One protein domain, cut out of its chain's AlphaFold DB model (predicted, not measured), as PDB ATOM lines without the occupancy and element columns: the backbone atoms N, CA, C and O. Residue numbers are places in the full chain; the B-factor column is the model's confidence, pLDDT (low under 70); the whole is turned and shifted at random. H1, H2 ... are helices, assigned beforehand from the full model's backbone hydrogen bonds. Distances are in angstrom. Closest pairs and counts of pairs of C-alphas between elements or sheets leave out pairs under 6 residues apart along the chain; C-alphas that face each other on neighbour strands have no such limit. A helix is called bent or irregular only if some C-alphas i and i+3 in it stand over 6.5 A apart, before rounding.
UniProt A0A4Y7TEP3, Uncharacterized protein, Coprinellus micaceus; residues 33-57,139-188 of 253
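AT A GLANCE: This is residues 33 to 57 and 139 to 188 of the 253 residues of an uncharacterized protein of Coprinellus micaceus (UniProt A0A4Y7TEP3). H1 and H2 lie side by side, running opposite ways, and H4 runs lengthwise over them as the third corner of a triangle, coming near both only toward its last residue, so the three make a loosely joined bundle. The short H3 stands across the other end of this bundle, where it meets the first part of H1, and the single turn H5 packs on H1 and H4, away from H2. The printed part has 75 residues with five named helices, H1 to H5 in chain order, and no named strand; the class is all helix, with 55 residues in the helices. The whole is compact, with a radius of gyration of the C-alphas of 11.5 A, and elongated, spanning 35 by 22 by 18 A.

IN THESE COORDINATES: H1, residues 34 to 50, begins at C-alpha 34 at (0.634, 30.148, -24.722) and is 23.7 A long; it is neither bent nor irregular, but only just: C-alphas 44 and 47 are 6.2 A apart. After the cut, H2, residues 139 to 153, begins at C-alpha 139 at (-29.124, 31.199, -26.819) and is 20.5 A long. H3 is residues 158 to 165, 10.6 A, and H4 is residues 167 to 177, 15.4 A. H5, residues 185 to 188, ends at C-alpha 188 at (-9.576, 41.658, -25.207); it is only just irregular, with C-alphas 185 and 188 6.6 A apart.

HOW THE PARTS SIT: H1, H2 and H4 form an up and down bundle, each running against the one before it in the chain. H1 and H2 touch at a shallow tilt of 10 degrees, opposite ways; their closest C-alphas, of Leu 50 and Arg 142, are 5.6 A apart. With residues 46 to 50 alone, H1 only just touches H4, with 3 pairs of C-alphas within 8 A; the closest are those of Leu 50 and Val 177, 7.1 A, and the tilt is a shallow 27 degrees, the same way. With residues 143 to 147 alone, H2 only just touches H4, also with 3 pairs; the closest C-alphas are those of Gln 143 and Val 177, 5.5 A, and the tilt of 36 degrees is only just steep. H3 touches residues 35 to 39 of H1, about perpendicular at 79 degrees, with the C-alphas of Arg 39 and Leu 165 closest at 5.7 A. H5 touches H1, with the C-alphas of Ser 43 and Leu 185 closest at 5.8 A, while H2 and H5 are apart. In H2, H3 and H4 every O i to N i+4 pair is within hydrogen-bond range, in H1 11 of 13 are, and H5 is too short for such a pair.

THE WHOLE: The two C-alphas farthest apart, of Pro 33 and Leu 57, are 35.7 A apart. Residues 58 to 138 are cut out, with 10.1 A between C-alphas 57 and 139. The links H2 to H3 and H3 to H4 are tight, and H4 to H5 is short. The mean pLDDT of the printed part is 88.8, and residue 57 is under 70.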
ATOM      1  N   PRO A  33       4.568  31.669 -25.193       90.56
ATOM      2  CA  PRO A  33       3.554  32.287 -26.063       90.56
ATOM      3  C   PRO A  33       2.118  31.763 -25.849       90.56
ATOM      4  O   PRO A  33       1.190  32.169 -26.554       90.56
ATOM      5  N   PHE A  34       1.923  30.815 -24.928       89.62
ATOM      6  CA  PHE A  34       0.634  30.148 -24.722       89.62
ATOM      7  C   PHE A  34      -0.423  31.111 -24.204       89.62
ATOM      8  O   PHE A  34      -1.554  31.089 -24.691       89.62
ATOM      9  N   ARG A  35      -0.039  32.009 -23.294       91.25
ATOM     10  CA  ARG A  35      -0.932  33.033 -22.754       91.25
ATOM     11  C   ARG A  35      -1.586  33.857 -23.866       91.25
ATOM     12  O   ARG A  35      -2.814  33.917 -23.947       91.25
ATOM     13  N   SER A  36      -0.780  34.422 -24.767       91.31
ATOM     14  CA  SER A  36      -1.266  35.180 -25.927       91.31
ATOM     15  C   SER A  36      -2.132  34.337 -26.863       91.31
ATOM     16  O   SER A  36      -3.179  34.800 -27.329       91.31
ATOM     17  N   PHE A  37      -1.737  33.087 -27.117       92.69
ATOM     18  CA  PHE A  37      -2.509  32.166 -27.950       92.69
ATOM     19  C   PHE A  37      -3.904  31.900 -27.371       92.69
ATOM     20  O   PHE A  37      -4.898  32.103 -28.068       92.69
ATOM     21  N   PHE A  38      -4.004  31.495 -26.103       91.88
ATOM     22  CA  PHE A  38      -5.291  31.173 -25.488       91.88
ATOM     23  C   PHE A  38      -6.170  32.408 -25.319       91.88
ATOM     24  O   PHE A  38      -7.366  32.344 -25.597       91.88
ATOM     25  N   ARG A  39      -5.590  33.558 -24.958       92.25
ATOM     26  CA  ARG A  39      -6.326  34.828 -24.927       92.25
ATOM     27  C   ARG A  39      -6.926  35.151 -26.296       92.25
ATOM     28  O   ARG A  39      -8.104  35.496 -26.382       92.25
ATOM     29  N   THR A  40      -6.164  34.962 -27.371       92.19
ATOM     30  CA  THR A  40      -6.653  35.141 -28.749       92.19
ATOM     31  C   THR A  40      -7.735  34.119 -29.102       92.19
ATOM     32  O   THR A  40      -8.769  34.486 -29.652       92.19
ATOM     33  N   ALA A  41      -7.547  32.849 -28.738       92.81
ATOM     34  CA  ALA A  41      -8.526  31.795 -28.987       92.81
ATOM     35  C   ALA A  41      -9.870  32.104 -28.313       92.81
ATOM     36  O   ALA A  41     -10.908  32.038 -28.967       92.81
ATOM     37  N   VAL A  42      -9.856  32.530 -27.046       92.38
ATOM     38  CA  VAL A  42     -11.062  32.974 -26.329       92.38
ATOM     39  C   VAL A  42     -11.673  34.212 -26.997       92.38
ATOM     40  O   VAL A  42     -12.890  34.260 -27.177       92.38
ATOM     41  N   SER A  43     -10.840  35.169 -27.435       90.50
ATOM     42  CA  SER A  43     -11.282  36.394 -28.135       90.50
ATOM     43  C   SER A  43     -12.071  36.106 -29.393       90.50
ATOM     44  O   SER A  43     -13.027  36.810 -29.685       90.50
ATOM     45  N   VAL A  44     -11.646  35.100 -30.151       92.44
ATOM     46  CA  VAL A  44     -12.273  34.730 -31.420       92.44
ATOM     47  C   VAL A  44     -13.458  33.800 -31.183       92.44
ATOM     48  O   VAL A  44     -14.468  33.897 -31.874       92.44
ATOM     49  N   TYR A  45     -13.366  32.905 -30.201       93.25
ATOM     50  CA  TYR A  45     -14.393  31.900 -29.953       93.25
ATOM     51  C   TYR A  45     -15.677  32.489 -29.359       93.25
ATOM     52  O   TYR A  45     -16.762  32.205 -29.866       93.25
ATOM     53  N   LEU A  46     -15.580  33.329 -28.322       92.75
ATOM     54  CA  LEU A  46     -16.765  33.849 -27.626       92.75
ATOM     55  C   LEU A  46     -17.712  34.670 -28.520       92.75
ATOM     56  O   LEU A  46     -18.910  34.386 -28.476       92.75
ATOM     57  N   PRO A  47     -17.248  35.621 -29.361       91.19
ATOM     58  CA  PRO A  47     -18.132  36.314 -30.295       91.19
ATOM     59  C   PRO A  47     -18.796  35.362 -31.291       91.19
ATOM     60  O   PRO A  47     -19.960  35.554 -31.621       91.19
ATOM     61  N   ASN A  48     -18.076  34.338 -31.759       90.00
ATOM     62  CA  ASN A  48     -18.596  33.396 -32.750       90.00
ATOM     63  C   ASN A  48     -19.684  32.487 -32.172       90.00
ATOM     64  O   ASN A  48     -20.664  32.199 -32.853       90.00
ATOM     65  N   VAL A  49     -19.513  32.028 -30.930       91.25
ATOM     66  CA  VAL A  49     -20.487  31.139 -30.285       91.25
ATOM     67  C   VAL A  49     -21.666  31.911 -29.725       91.25
ATOM     68  O   VAL A  49     -22.804  31.515 -29.948       91.25
ATOM     69  N   LEU A  50     -21.427  33.005 -29.004       90.56
ATOM     70  CA  LEU A  50     -22.513  33.774 -28.403       90.56
ATOM     71  C   LEU A  50     -23.244  34.588 -29.481       90.56
ATOM     72  O   LEU A  50     -24.467  34.509 -29.598       90.56
ATOM     73  N   GLY A  51     -22.504  35.312 -30.322       85.50
ATOM     74  CA  GLY A  51     -23.069  36.303 -31.237       85.50
ATOM     75  C   GLY A  51     -23.824  37.410 -30.495       85.50
ATOM     76  O   GLY A  51     -23.738  37.545 -29.268       85.50
ATOM     77  N   ALA A  52     -24.597  38.215 -31.225       82.56
ATOM     78  CA  ALA A  52     -25.590  39.068 -30.587       82.56
ATOM     79  C   ALA A  52     -26.808  38.221 -30.199       82.56
ATOM     80  O   ALA A  52     -27.265  37.376 -30.966       82.56
ATOM     81  N   LYS A  53     -27.392  38.484 -29.026       77.38
ATOM     82  CA  LYS A  53     -28.591  37.771 -28.551       77.38
ATOM     83  C   LYS A  53     -29.777  37.874 -29.529       77.38
ATOM     84  O   LYS A  53     -30.596  36.965 -29.581       77.38
ATOM     85  N   GLY A  54     -29.860  38.970 -30.290       76.12
ATOM     86  CA  GLY A  54     -30.866  39.172 -31.342       76.12
ATOM     87  C   GLY A  54     -30.550  38.476 -32.670       76.12
ATOM     88  O   GLY A  54     -31.455  38.283 -33.471       76.12
ATOM     89  N   ASP A  55     -29.303  38.039 -32.866       74.56
ATOM     90  CA  ASP A  55     -28.809  37.402 -34.093       74.56
ATOM     91  C   ASP A  55     -28.739  35.879 -33.946       74.56
ATOM     92  O   ASP A  55     -27.975  35.193 -34.634       74.56
ATOM     93  N   VAL A  56     -29.519  35.308 -33.024       73.69
ATOM     94  CA  VAL A  56     -29.777  33.870 -33.051       73.69
ATOM     95  C   VAL A  56     -30.626  33.620 -34.290       73.69
ATOM     96  O   VAL A  56     -31.853  33.656 -34.242       73.69
ATOM     97  N   LEU A  57     -29.943  33.456 -35.427       66.88
ATOM     98  CA  LEU A  57     -30.554  33.071 -36.685       66.88
ATOM     99  C   LEU A  57     -31.331  31.794 -36.393       66.88
ATOM    100  O   LEU A  57     -30.740  30.782 -36.011       66.88
ATOM    101  N   TRP A 139     -29.971  30.393 -27.695       89.62
ATOM    102  CA  TRP A 139     -29.124  31.199 -26.819       89.62
ATOM    103  C   TRP A 139     -28.628  30.377 -25.621       89.62
ATOM    104  O   TRP A 139     -27.439  30.377 -25.332       89.62
ATOM    105  N   VAL A 140     -29.513  29.604 -24.984       89.50
ATOM    106  CA  VAL A 140     -29.164  28.745 -23.838       89.50
ATOM    107  C   VAL A 140     -28.098  27.711 -24.209       89.50
ATOM    108  O   VAL A 140     -27.137  27.530 -23.464       89.50
ATOM    109  N   GLY A 141     -28.214  27.068 -25.377       89.12
ATOM    110  CA  GLY A 141     -27.206  26.114 -25.835       89.12
ATOM    111  C   GLY A 141     -25.857  26.775 -26.137       89.12
ATOM    112  O   GLY A 141     -24.826  26.263 -25.704       89.12
ATOM    113  N   ARG A 142     -25.854  27.961 -26.759       91.25
ATOM    114  CA  ARG A 142     -24.641  28.775 -26.974       91.25
ATOM    115  C   ARG A 142     -23.979  29.195 -25.661       91.25
ATOM    116  O   ARG A 142     -22.758  29.128 -25.545       91.25
ATOM    117  N   GLN A 143     -24.764  29.591 -24.654       92.94
ATOM    118  CA  GLN A 143     -24.249  29.906 -23.317       92.94
ATOM    119  C   GLN A 143     -23.588  28.684 -22.681       92.94
ATOM    120  O   GLN A 143     -22.460  28.780 -22.200       92.94
ATOM    121  N   ALA A 144     -24.269  27.535 -22.703       91.25
ATOM    122  CA  ALA A 144     -23.737  26.291 -22.162       91.25
ATOM    123  C   ALA A 144     -22.434  25.888 -22.869       91.25
ATOM    124  O   ALA A 144     -21.459  25.523 -22.210       91.25
ATOM    125  N   GLU A 145     -22.376  26.023 -24.196       91.00
ATOM    126  CA  GLU A 145     -21.172  25.748 -24.977       91.00
ATOM    127  C   GLU A 145     -20.026  26.714 -24.633       91.00
ATOM    128  O   GLU A 145     -18.901  26.265 -24.409       91.00
ATOM    129  N   ALA A 146     -20.304  28.013 -24.497       93.06
ATOM    130  CA  ALA A 146     -19.315  29.010 -24.091       93.06
ATOM    131  C   ALA A 146     -18.778  28.758 -22.671       93.06
ATOM    132  O   ALA A 146     -17.567  28.821 -22.452       93.06
ATOM    133  N   VAL A 147     -19.645  28.418 -21.711       92.62
ATOM    134  CA  VAL A 147     -19.239  28.039 -20.344       92.62
ATOM    135  C   VAL A 147     -18.367  26.792 -20.371       92.62
ATOM    136  O   VAL A 147     -17.306  26.768 -19.744       92.62
ATOM    137  N   ARG A 148     -18.791  25.762 -21.112       91.69
ATOM    138  CA  ARG A 148     -18.033  24.520 -21.279       91.69
ATOM    139  C   ARG A 148     -16.654  24.811 -21.862       91.69
ATOM    140  O   ARG A 148     -15.654  24.350 -21.320       91.69
ATOM    141  N   PHE A 149     -16.585  25.619 -22.916       91.88
ATOM    142  CA  PHE A 149     -15.321  26.040 -23.506       91.88
ATOM    143  C   PHE A 149     -14.439  26.773 -22.495       91.88
ATOM    144  O   PHE A 149     -13.293  26.380 -22.324       91.88
ATOM    145  N   MET A 150     -14.956  27.769 -21.771       91.12
ATOM    146  CA  MET A 150     -14.163  28.495 -20.772       91.12
ATOM    147  C   MET A 150     -13.621  27.568 -19.674       91.12
ATOM    148  O   MET A 150     -12.471  27.702 -19.272       91.12
ATOM    149  N   ARG A 151     -14.403  26.583 -19.226       89.56
ATOM    150  CA  ARG A 151     -13.958  25.615 -18.211       89.56
ATOM    151  C   ARG A 151     -12.879  24.657 -18.707       89.56
ATOM    152  O   ARG A 151     -12.029  24.264 -17.922       89.56
ATOM    153  N   HIS A 152     -12.927  24.254 -19.975       87.38
ATOM    154  CA  HIS A 152     -12.002  23.253 -20.515       87.38
ATOM    155  C   HIS A 152     -10.802  23.846 -21.256       87.38
ATOM    156  O   HIS A 152      -9.761  23.198 -21.327       87.38
ATOM    157  N   ALA A 153     -10.921  25.056 -21.804       83.19
ATOM    158  CA  ALA A 153      -9.828  25.735 -22.496       83.19
ATOM    159  C   ALA A 153      -8.678  26.087 -21.542       83.19
ATOM    160  O   ALA A 153      -7.528  26.160 -21.968       83.19
ATOM    161  N   VAL A 154      -8.983  26.278 -20.256       78.00
ATOM    162  CA  VAL A 154      -8.020  26.617 -19.207       78.00
ATOM    163  C   VAL A 154      -8.119  25.555 -18.126       78.00
ATOM    164  O   VAL A 154      -9.086  25.513 -17.375       78.00
ATOM    165  N   LEU A 155      -7.101  24.701 -18.033       75.75
ATOM    166  CA  LEU A 155      -7.039  23.567 -17.099       75.75
ATOM    167  C   LEU A 155      -6.960  23.963 -15.604       75.75
ATOM    168  O   LEU A 155      -6.670  23.109 -14.775       75.75
ATOM    169  N   GLY A 156      -7.191  25.231 -15.259       76.56
ATOM    170  CA  GLY A 156      -7.026  25.768 -13.904       76.56
ATOM    171  C   GLY A 156      -8.326  26.082 -13.161       76.56
ATOM    172  O   GLY A 156      -8.374  25.967 -11.945       76.56
ATOM    173  N   GLY A 157      -9.422  26.371 -13.865       87.50
ATOM    174  CA  GLY A 157     -10.634  26.895 -13.233       87.50
ATOM    175  C   GLY A 157     -10.777  28.405 -13.421       87.50
ATOM    176  O   GLY A 157     -10.310  28.971 -14.412       87.50
ATOM    177  N   GLU A 158     -11.529  29.053 -12.527       90.38
ATOM    178  CA  GLU A 158     -11.962  30.440 -12.726       90.38
ATOM    179  C   GLU A 158     -10.832  31.461 -12.540       90.38
ATOM    180  O   GLU A 158     -10.728  32.406 -13.324       90.38
ATOM    181  N   GLU A 159      -9.980  31.274 -11.531       91.31
ATOM    182  CA  GLU A 159      -8.915  32.226 -11.201       91.31
ATOM    183  C   GLU A 159      -7.835  32.258 -12.288       91.31
ATOM    184  O   GLU A 159      -7.421  33.332 -12.716       91.31
ATOM    185  N   GLU A 160      -7.459  31.106 -12.835       90.94
ATOM    186  CA  GLU A 160      -6.505  30.998 -13.937       90.94
ATOM    187  C   GLU A 160      -7.081  31.590 -15.220       90.94
ATOM    188  O   GLU A 160      -6.366  32.259 -15.961       90.94
ATOM    189  N   MET A 161      -8.381  31.415 -15.479       92.25
ATOM    190  CA  MET A 161      -9.039  32.078 -16.608       92.25
ATOM    191  C   MET A 161      -9.041  33.602 -16.421       92.25
ATOM    192  O   MET A 161      -8.793  34.356 -17.368       92.25
ATOM    193  N   ARG A 162      -9.291  34.069 -15.194       94.00
ATOM    194  CA  ARG A 162      -9.261  35.489 -14.839       94.00
ATOM    195  C   ARG A 162      -7.861  36.079 -14.978       94.00
ATOM    196  O   ARG A 162      -7.726  37.190 -15.485       94.00
ATOM    197  N   GLU A 163      -6.827  35.353 -14.575       92.94
ATOM    198  CA  GLU A 163      -5.432  35.762 -14.731       92.94
ATOM    199  C   GLU A 163      -4.992  35.716 -16.211       92.94
ATOM    200  O   GLU A 163      -4.301  36.623 -16.692       92.94
ATOM    201  N   LEU A 164      -5.454  34.712 -16.964       92.25
ATOM    202  CA  LEU A 164      -5.124  34.511 -18.374       92.25
ATOM    203  C   LEU A 164      -5.651  35.668 -19.222       92.25
ATOM    204  O   LEU A 164      -4.902  36.260 -20.003       92.25
ATOM    205  N   LEU A 165      -6.935  35.991 -19.056       91.94
ATOM    206  CA  LEU A 165      -7.609  37.062 -19.790       91.94
ATOM    207  C   LEU A 165      -7.311  38.449 -19.211       91.94
ATOM    208  O   LEU A 165      -7.322  39.438 -19.944       91.94
ATOM    209  N   GLY A 166      -7.044  38.525 -17.907       92.69
ATOM    210  CA  GLY A 166      -7.028  39.754 -17.121       92.69
ATOM    211  C   GLY A 166      -8.418  40.102 -16.573       92.69
ATOM    212  O   GLY A 166      -9.442  39.845 -17.208       92.69
ATOM    213  N   LYS A 167      -8.461  40.749 -15.401       92.62
ATOM    214  CA  LYS A 167      -9.696  41.025 -14.640       92.62
ATOM    215  C   LYS A 167     -10.823  41.642 -15.481       92.62
ATOM    216  O   LYS A 167     -11.919  41.098 -15.538       92.62
ATOM    217  N   GLY A 168     -10.556  42.751 -16.176       92.75
ATOM    218  CA  GLY A 168     -11.601  43.454 -16.934       92.75
ATOM    219  C   GLY A 168     -12.117  42.668 -18.145       92.75
ATOM    220  O   GLY A 168     -13.296  42.731 -18.478       92.75
ATOM    221  N   ALA A 169     -11.235  41.919 -18.799       92.25
ATOM    222  CA  ALA A 169     -11.562  41.057 -19.926       92.25
ATOM    223  C   ALA A 169     -12.405  39.850 -19.495       92.25
ATOM    224  O   ALA A 169     -13.413  39.533 -20.126       92.25
ATOM    225  N   TYR A 170     -12.027  39.233 -18.376       94.00
ATOM    226  CA  TYR A 170     -12.772  38.149 -17.754       94.00
ATOM    227  C   TYR A 170     -14.193  38.579 -17.366       94.00
ATOM    228  O   TYR A 170     -15.163  37.932 -17.750       94.00
ATOM    229  N   GLU A 171     -14.347  39.726 -16.698       94.06
ATOM    230  CA  GLU A 171     -15.667  40.261 -16.332       94.06
ATOM    231  C   GLU A 171     -16.566  40.505 -17.555       94.06
ATOM    232  O   GLU A 171     -17.774  40.264 -17.502       94.06
ATOM    233  N   ARG A 172     -15.995  40.967 -18.678       92.94
ATOM    234  CA  ARG A 172     -16.734  41.122 -19.941       92.94
ATOM    235  C   ARG A 172     -17.151  39.779 -20.527       92.94
ATOM    236  O   ARG A 172     -18.299  39.653 -20.946       92.94
ATOM    237  N   ALA A 173     -16.266  38.782 -20.511       92.88
ATOM    238  CA  ALA A 173     -16.576  37.429 -20.969       92.88
ATOM    239  C   ALA A 173     -17.736  36.824 -20.167       92.88
ATOM    240  O   ALA A 173     -18.705  36.352 -20.755       92.88
ATOM    241  N   VAL A 174     -17.695  36.933 -18.836       94.12
ATOM    242  CA  VAL A 174     -18.775  36.474 -17.948       94.12
ATOM    243  C   VAL A 174     -20.085  37.202 -18.257       94.12
ATOM    244  O   VAL A 174     -21.108  36.561 -18.495       94.12
ATOM    245  N   LYS A 175     -20.073  38.540 -18.344       93.75
ATOM    246  CA  LYS A 175     -21.271  39.325 -18.705       93.75
ATOM    247  C   LYS A 175     -21.845  38.927 -20.064       93.75
ATOM    248  O   LYS A 175     -23.067  38.904 -20.219       93.75
ATOM    249  N   ALA A 176     -20.988  38.602 -21.026       92.81
ATOM    250  CA  ALA A 176     -21.426  38.155 -22.334       92.81
ATOM    251  C   ALA A 176     -22.029  36.759 -22.320       92.81
ATOM    252  O   ALA A 176     -23.097  36.554 -22.894       92.81
ATOM    253  N   VAL A 177     -21.418  35.831 -21.589       93.38
ATOM    254  CA  VAL A 177     -21.991  34.507 -21.352       93.38
ATOM    255  C   VAL A 177     -23.360  34.621 -20.690       93.38
ATOM    256  O   VAL A 177     -24.272  33.913 -21.085       93.38
ATOM    257  N   HIS A 178     -23.578  35.555 -19.766       91.00
ATOM    258  CA  HIS A 178     -24.905  35.791 -19.180       91.00
ATOM    259  C   HIS A 178     -25.878  36.558 -20.094       91.00
ATOM    260  O   HIS A 178     -27.041  36.744 -19.740       91.00
ATOM    261  N   GLY A 179     -25.444  36.990 -21.280       89.69
ATOM    262  CA  GLY A 179     -26.277  37.731 -22.229       89.69
ATOM    263  C   GLY A 179     -26.607  39.152 -21.783       89.69
ATOM    264  O   GLY A 179     -27.592  39.719 -22.251       89.69
ATOM    265  N   VAL A 180     -25.803  39.716 -20.877       92.62
ATOM    266  CA  VAL A 180     -25.937  41.100 -20.394       92.62
ATOM    267  C   VAL A 180     -25.373  42.086 -21.418       92.62
ATOM    268  O   VAL A 180     -25.908  43.177 -21.590       92.62
ATOM    269  N   ARG A 181     -24.293  41.708 -22.113       89.19
ATOM    270  CA  ARG A 181     -23.624  42.532 -23.130       89.19
ATOM    271  C   ARG A 181     -23.051  41.636 -24.237       89.19
ATOM    272  O   ARG A 181     -22.489  40.606 -23.892       89.19
ATOM    273  N   PRO A 182     -23.142  41.983 -25.531       87.25
ATOM    274  CA  PRO A 182     -22.437  41.235 -26.575       87.25
ATOM    275  C   PRO A 182     -20.916  41.278 -26.356       87.25
ATOM    276  O   PRO A 182     -20.388  42.288 -25.888       87.25
ATOM    277  N   PHE A 183     -20.222  40.184 -26.679       85.81
ATOM    278  CA  PHE A 183     -18.761  40.124 -26.616       85.81
ATOM    279  C   PHE A 183     -18.169  40.591 -27.944       85.81
ATOM    280  O   PHE A 183     -18.434  39.991 -28.986       85.81
ATOM    281  N   GLU A 184     -17.363  41.646 -27.918       87.75
ATOM    282  CA  GLU A 184     -16.735  42.202 -29.114       87.75
ATOM    283  C   GLU A 184     -15.272  41.760 -29.209       87.75
ATOM    284  O   GLU A 184     -14.574  41.645 -28.205       87.75
ATOM    285  N   LEU A 185     -14.752  41.566 -30.426       85.00
ATOM    286  CA  LEU A 185     -13.354  41.149 -30.630       85.00
ATOM    287  C   LEU A 185     -12.343  42.149 -30.020       85.00
ATOM    288  O   LEU A 185     -11.241  41.769 -29.632       85.00
ATOM    289  N   GLY A 186     -12.732  43.423 -29.887       82.19
ATOM    290  CA  GLY A 186     -11.939  44.469 -29.235       82.19
ATOM    291  C   GLY A 186     -11.931  44.407 -27.704       82.19
ATOM    292  O   GLY A 186     -11.079  45.041 -27.085       82.19
ATOM    293  N   ASP A 187     -12.813  43.622 -27.078       79.88
ATOM    294  CA  ASP A 187     -12.926  43.548 -25.619       79.88
ATOM    295  C   ASP A 187     -11.710  42.880 -24.962       79.88
ATOM    296  O   ASP A 187     -11.549  42.994 -23.749       79.88
ATOM    297  N   LEU A 188     -10.838  42.208 -25.718       75.56
ATOM    298  CA  LEU A 188      -9.576  41.658 -25.207       75.56
ATOM    299  C   LEU A 188      -8.351  42.496 -25.566       75.56
ATOM    300  O   LEU A 188      -7.260  42.170 -25.097       75.56
TER     301      LEU A 188